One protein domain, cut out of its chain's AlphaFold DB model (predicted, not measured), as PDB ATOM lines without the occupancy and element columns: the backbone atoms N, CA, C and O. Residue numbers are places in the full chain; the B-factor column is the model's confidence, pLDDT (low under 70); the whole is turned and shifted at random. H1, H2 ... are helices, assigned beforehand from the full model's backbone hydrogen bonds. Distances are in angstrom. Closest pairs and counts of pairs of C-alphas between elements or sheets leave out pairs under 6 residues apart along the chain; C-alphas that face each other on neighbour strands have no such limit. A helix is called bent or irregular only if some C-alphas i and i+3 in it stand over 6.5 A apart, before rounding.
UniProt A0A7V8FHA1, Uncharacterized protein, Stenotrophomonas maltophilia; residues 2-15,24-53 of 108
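AT A GLANCE: This is residues 2 to 15 and 24 to 53 of the 108 residues of an uncharacterized protein of Stenotrophomonas maltophilia (UniProt A0A7V8FHA1). Two separate helices form an open V in one flat layer: the long, nearly straight H2 is one arm, and the shorter H1 is the other. The point of the V is open and lies at the cut in the chain, between the end of H1 at Leu 15 and the beginning of H2 at Pro 24, whose C-alphas are 10.9 A apart. The printed part has 44 residues with two named helices, H1 then H2 along the chain, and no named strand; the class is all helix. The whole is extended, with a radius of gyration of the C-alphas of 15.7 A, and the C-alphas span 46 by 28 by 5 A.

HOW THE PARTS SIT: The longest helix is H2, residues 24 to 52. H1, residues 2 to 15, is apart from it, with no C-alpha of the one within 8 A of the other. Residues 28 to 53, of which 28 to 52 belong to H2, stand free. Residues 2 to 14 of H1 stand free as well. In H1 every O i to N i+4 pair is within hydrogen-bond range; in H2, 24 of 25 pairs are.

IN THESE COORDINATES: H2 measures 42.5 A from C-alpha 24 at (-50.470, 23.684, -10.037) to C-alpha 52 at (-31.926, 43.050, -42.977). H1 measures 19.7 A from C-alpha 2 at (-65.449, 31.211, -31.750) to C-alpha 15 at (-59.788, 21.767, -15.369). Neither helix is bent.

THE WHOLE: The two C-alphas farthest apart are those of Gln 14 and Ala 53, at 46.5 A. Residues 16 to 23 are not printed, and C-alphas 15 and 24 are 10.9 A apart across this cut. The mean pLDDT of the printed part is 84.9, with 74 for H1 and 91 for H2; the model's confidence is under 70 at residue 2, residues 14 to 15 and residue 53.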
ATOM      1  N   LEU A   2     -64.481  31.895 -32.630       67.50
ATOM      2  CA  LEU A   2     -65.449  31.211 -31.750       67.50
ATOM      3  C   LEU A   2     -64.975  29.832 -31.251       67.50
ATOM      4  O   LEU A   2     -65.098  29.534 -30.071       67.50
ATOM      5  N   SER A   3     -64.373  29.025 -32.132       70.75
ATOM      6  CA  SER A   3     -63.839  27.696 -31.793       70.75
ATOM      7  C   SER A   3     -62.718  27.728 -30.749       70.75
ATOM      8  O   SER A   3     -62.610  26.810 -29.946       70.75
ATOM      9  N   TRP A   4     -61.916  28.794 -30.723       72.75
ATOM     10  CA  TRP A   4     -60.851  28.984 -29.736       72.75
ATOM     11  C   TRP A   4     -61.405  29.366 -28.365       72.75
ATOM     12  O   TRP A   4     -60.944  28.849 -27.353       72.75
ATOM     13  N   VAL A   5     -62.425  30.224 -28.335       81.00
ATOM     14  CA  VAL A   5     -63.100  30.610 -27.088       81.00
ATOM     15  C   VAL A   5     -63.858  29.418 -26.501       81.00
ATOM     16  O   VAL A   5     -63.738  29.147 -25.312       81.00
ATOM     17  N   LEU A   6     -64.574  28.657 -27.336       78.94
ATOM     18  CA  LEU A   6     -65.270  27.430 -26.931       78.94
ATOM     19  C   LEU A   6     -64.298  26.345 -26.458       78.94
ATOM     20  O   LEU A   6     -64.533  25.743 -25.416       78.94
ATOM     21  N   GLY A   7     -63.196  26.128 -27.181       80.06
ATOM     22  CA  GLY A   7     -62.155  25.181 -26.779       80.06
ATOM     23  C   GLY A   7     -61.487  25.569 -25.458       80.06
ATOM     24  O   GLY A   7     -61.314  24.719 -24.591       80.06
ATOM     25  N   GLY A   8     -61.186  26.858 -25.263       77.44
ATOM     26  CA  GLY A   8     -60.651  27.378 -24.003       77.44
ATOM     27  C   GLY A   8     -61.638  27.259 -22.839       77.44
ATOM     28  O   GLY A   8     -61.248  26.872 -21.741       77.44
ATOM     29  N   HIS A   9     -62.925  27.522 -23.079       76.12
ATOM     30  CA  HIS A   9     -63.981  27.387 -22.073       76.12
ATOM     31  C   HIS A   9     -64.231  25.924 -21.679       76.12
ATOM     32  O   HIS A   9     -64.387  25.619 -20.500       76.12
ATOM     33  N   LEU A  10     -64.219  25.004 -22.649       78.31
ATOM     34  CA  LEU A  10     -64.313  23.565 -22.393       78.31
ATOM     35  C   LEU A  10     -63.108  23.065 -21.594       78.31
ATOM     36  O   LEU A  10     -63.299  22.379 -20.598       78.31
ATOM     37  N   ALA A  11     -61.893  23.475 -21.966       70.50
ATOM     38  CA  ALA A  11     -60.685  23.147 -21.216       70.50
ATOM     39  C   ALA A  11     -60.733  23.696 -19.779       70.50
ATOM     40  O   ALA A  11     -60.337  23.000 -18.850       70.50
ATOM     41  N   TRP A  12     -61.264  24.908 -19.582       72.69
ATOM     42  CA  TRP A  12     -61.449  25.516 -18.261       72.69
ATOM     43  C   TRP A  12     -62.434  24.736 -17.380       72.69
ATOM     44  O   TRP A  12     -62.152  24.483 -16.210       72.69
ATOM     45  N   LEU A  13     -63.570  24.313 -17.943       72.00
ATOM     46  CA  LEU A  13     -64.549  23.477 -17.242       72.00
ATOM     47  C   LEU A  13     -63.962  22.108 -16.879       72.00
ATOM     48  O   LEU A  13     -64.083  21.675 -15.734       72.00
ATOM     49  N   GLN A  14     -63.244  21.477 -17.811       68.81
ATOM     50  CA  GLN A  14     -62.554  20.207 -17.578       68.81
ATOM     51  C   GLN A  14     -61.495  20.329 -16.470       68.81
ATOM     52  O   GLN A  14     -61.389  19.442 -15.625       68.81
ATOM     53  N   LEU A  15     -60.767  21.452 -16.417       66.19
ATOM     54  CA  LEU A  15     -59.788  21.767 -15.369       66.19
ATOM     55  C   LEU A  15     -60.433  21.863 -13.978       66.19
ATOM     56  O   LEU A  15     -59.840  21.460 -12.979       66.19
ATOM     57  N   PRO A  24     -50.390  22.223 -10.021       78.94
ATOM     58  CA  PRO A  24     -50.470  23.684 -10.037       78.94
ATOM     59  C   PRO A  24     -49.317  24.350 -10.796       78.94
ATOM     60  O   PRO A  24     -49.506  25.405 -11.404       78.94
ATOM     61  N   PHE A  25     -48.138  23.721 -10.807       82.56
ATOM     62  CA  PHE A  25     -46.999  24.177 -11.591       82.56
ATOM     63  C   PHE A  25     -47.317  24.222 -13.087       82.56
ATOM     64  O   PHE A  25     -47.040  25.226 -13.735       82.56
ATOM     65  N   LEU A  26     -47.943  23.178 -13.639       82.38
ATOM     66  CA  LEU A  26     -48.217  23.074 -15.074       82.38
ATOM     67  C   LEU A  26     -49.201  24.151 -15.549       82.38
ATOM     68  O   LEU A  26     -49.029  24.718 -16.629       82.38
ATOM     69  N   VAL A  27     -50.203  24.454 -14.719       83.19
ATOM     70  CA  VAL A  27     -51.248  25.453 -15.004       83.19
ATOM     71  C   VAL A  27     -50.658  26.856 -15.156       83.19
ATOM     72  O   VAL A  27     -51.150  27.644 -15.960       83.19
ATOM     73  N   ILE A  28     -49.584  27.164 -14.425       84.88
ATOM     74  CA  ILE A  28     -48.898  28.462 -14.484       84.88
ATOM     75  C   ILE A  28     -47.753  28.432 -15.502       84.88
ATOM     76  O   ILE A  28     -47.576  29.377 -16.271       84.88
ATOM     77  N   ALA A  29     -46.987  27.341 -15.544       87.94
ATOM     78  CA  ALA A  29     -45.821  27.207 -16.406       87.94
ATOM     79  C   ALA A  29     -46.200  27.246 -17.888       87.94
ATOM     80  O   ALA A  29     -45.523  27.919 -18.659       87.94
ATOM     81  N   LEU A  30     -47.289  26.590 -18.302       88.44
ATOM     82  CA  LEU A  30     -47.693  26.543 -19.711       88.44
ATOM     83  C   LEU A  30     -47.998  27.936 -20.303       88.44
ATOM     84  O   LEU A  30     -47.402  28.270 -21.331       88.44
ATOM     85  N   PRO A  31     -48.848  28.784 -19.686       90.12
ATOM     86  CA  PRO A  31     -49.055  30.158 -20.147       90.12
ATOM     87  C   PRO A  31     -47.773  30.994 -20.165       90.12
ATOM     88  O   PRO A  31     -47.552  31.750 -21.110       90.12
ATOM     89  N   VAL A  32     -46.917  30.848 -19.148       94.44
ATOM     90  CA  VAL A  32     -45.648  31.586 -19.062       94.44
ATOM     91  C   VAL A  32     -44.706  31.176 -20.192       94.44
ATOM     92  O   VAL A  32     -44.175  32.042 -20.884       94.44
ATOM     93  N   ILE A  33     -44.547  29.875 -20.440       93.94
ATOM     94  CA  ILE A  33     -43.733  29.347 -21.541       93.94
ATOM     95  C   ILE A  33     -44.268  29.855 -22.878       93.94
ATOM     96  O   ILE A  33     -43.493  30.331 -23.705       93.94
ATOM     97  N   LEU A  34     -45.588  29.820 -23.078       95.19
ATOM     98  CA  LEU A  34     -46.215  30.318 -24.300       95.19
ATOM     99  C   LEU A  34     -45.930  31.810 -24.517       95.19
ATOM    100  O   LEU A  34     -45.566  32.204 -25.626       95.19
ATOM    101  N   LEU A  35     -46.032  32.627 -23.464       96.31
ATOM    102  CA  LEU A  35     -45.692  34.047 -23.512       96.31
ATOM    103  C   LEU A  35     -44.211  34.250 -23.866       96.31
ATOM    104  O   LEU A  35     -43.894  35.028 -24.766       96.31
ATOM    105  N   CYS A  36     -43.307  33.526 -23.207       97.38
ATOM    106  CA  CYS A  36     -41.872  33.587 -23.478       97.38
ATOM    107  C   CYS A  36     -41.551  33.202 -24.927       97.38
ATOM    108  O   CYS A  36     -40.793  33.909 -25.591       97.38
ATOM    109  N   CYS A  37     -42.152  32.129 -25.447       97.12
ATOM    110  CA  CYS A  37     -41.984  31.708 -26.835       97.12
ATOM    111  C   CYS A  37     -42.496  32.768 -27.814       97.12
ATOM    112  O   CYS A  37     -41.797  33.100 -28.771       97.12
ATOM    113  N   ALA A  38     -43.685  33.328 -27.572       96.19
ATOM    114  CA  ALA A  38     -44.246  34.377 -28.417       96.19
ATOM    115  C   ALA A  38     -43.331  35.610 -28.456       96.19
ATOM    116  O   ALA A  38     -42.989  36.089 -29.536       96.19
ATOM    117  N   LEU A  39     -42.871  36.076 -27.291       97.69
ATOM    118  CA  LEU A  39     -41.950  37.208 -27.189       97.69
ATOM    119  C   LEU A  39     -40.622  36.930 -27.894       97.69
ATOM    120  O   LEU A  39     -40.131  37.792 -28.618       97.69
ATOM    121  N   LEU A  40     -40.063  35.731 -27.733       97.50
ATOM    122  CA  LEU A  40     -38.810  35.344 -28.375       97.50
ATOM    123  C   LEU A  40     -38.938  35.314 -29.902       97.50
ATOM    124  O   LEU A  40     -38.068  35.831 -30.598       97.50
ATOM    125  N   LEU A  41     -40.035  34.769 -30.431       96.06
ATOM    126  CA  LEU A  41     -40.292  34.739 -31.873       96.06
ATOM    127  C   LEU A  41     -40.510  36.141 -32.448       96.06
ATOM    128  O   LEU A  41     -39.972  36.453 -33.510       96.06
ATOM    129  N   ILE A  42     -41.256  36.997 -31.745       95.56
ATOM    130  CA  ILE A  42     -41.475  38.392 -32.149       95.56
ATOM    131  C   ILE A  42     -40.150  39.156 -32.133       95.56
ATOM    132  O   ILE A  42     -39.806  39.801 -33.120       95.56
ATOM    133  N   ALA A  43     -39.378  39.043 -31.050       96.00
ATOM    134  CA  ALA A  43     -38.076  39.687 -30.929       96.00
ATOM    135  C   ALA A  43     -37.106  39.204 -32.013       96.00
ATOM    136  O   ALA A  43     -36.405  40.013 -32.615       96.00
ATOM    137  N   TRP A  44     -37.096  37.904 -32.310       96.12
ATOM    138  CA  TRP A  44     -36.284  37.340 -33.382       96.12
ATOM    139  C   TRP A  44     -36.691  37.868 -34.757       96.12
ATOM    140  O   TRP A  44     -35.835  38.264 -35.550       96.12
ATOM    141  N   ALA A  45     -37.993  37.912 -35.043       93.88
ATOM    142  CA  ALA A  45     -38.514  38.448 -36.293       93.88
ATOM    143  C   ALA A  45     -38.173  39.935 -36.452       93.88
ATOM    144  O   ALA A  45     -37.748  40.349 -37.529       93.88
ATOM    145  N   GLU A  46     -38.297  40.717 -35.380       94.56
ATOM    146  CA  GLU A  46     -37.970  42.140 -35.371       94.56
ATOM    147  C   GLU A  46     -36.469  42.375 -35.523       94.56
ATOM    148  O   GLU A  46     -36.049  43.185 -36.343       94.56
ATOM    149  N   TYR A  47     -35.641  41.607 -34.814       93.38
ATOM    150  CA  TYR A  47     -34.193  41.638 -34.980       93.38
ATOM    151  C   TYR A  47     -33.791  41.307 -36.418       93.38
ATOM    152  O   TYR A  47     -32.987  42.016 -37.018       93.38
ATOM    153  N   ASN A  48     -34.378  40.260 -36.998       89.25
ATOM    154  CA  ASN A  48     -34.146  39.883 -38.384       89.25
ATOM    155  C   ASN A  48     -34.598  40.999 -39.339       89.25
ATOM    156  O   ASN A  48     -33.876  41.356 -40.267       89.25
ATOM    157  N   ARG A  49     -35.756  41.611 -39.075       84.69
ATOM    158  CA  ARG A  49     -36.254  42.756 -39.837       84.69
ATOM    159  C   ARG A  49     -35.276  43.922 -39.773       84.69
ATOM    160  O   ARG A  49     -34.872  44.388 -40.826       84.69
ATOM    161  N   LEU A  50     -34.839  44.340 -38.588       88.00
ATOM    162  CA  LEU A  50     -33.884  45.437 -38.392       88.00
ATOM    163  C   LEU A  50     -32.522  45.141 -39.033       88.00
ATOM    164  O   LEU A  50     -31.984  45.967 -39.765       88.00
ATOM    165  N   ARG A  51     -31.986  43.936 -38.817       85.69
ATOM    166  CA  ARG A  51     -30.698  43.492 -39.365       85.69
ATOM    167  C   ARG A  51     -30.682  43.473 -40.894       85.69
ATOM    168  O   ARG A  51     -29.633  43.705 -41.494       85.69
ATOM    169  N   PHE A  52     -31.813  43.166 -41.523       76.94
ATOM    170  CA  PHE A  52     -31.926  43.050 -42.977       76.94
ATOM    171  C   PHE A  52     -32.733  44.186 -43.632       76.94
ATOM    172  O   PHE A  52     -32.873  44.177 -44.851       76.94
ATOM    173  N   ALA A  53     -33.191  45.191 -42.877       69.19
ATOM    174  CA  ALA A  53     -34.002  46.308 -43.379       69.19
ATOM    175  C   ALA A  53     -33.283  47.153 -44.441       69.19
ATOM    176  O   ALA A  53     -33.929  47.682 -45.337       69.19
TER     177      ALA A  53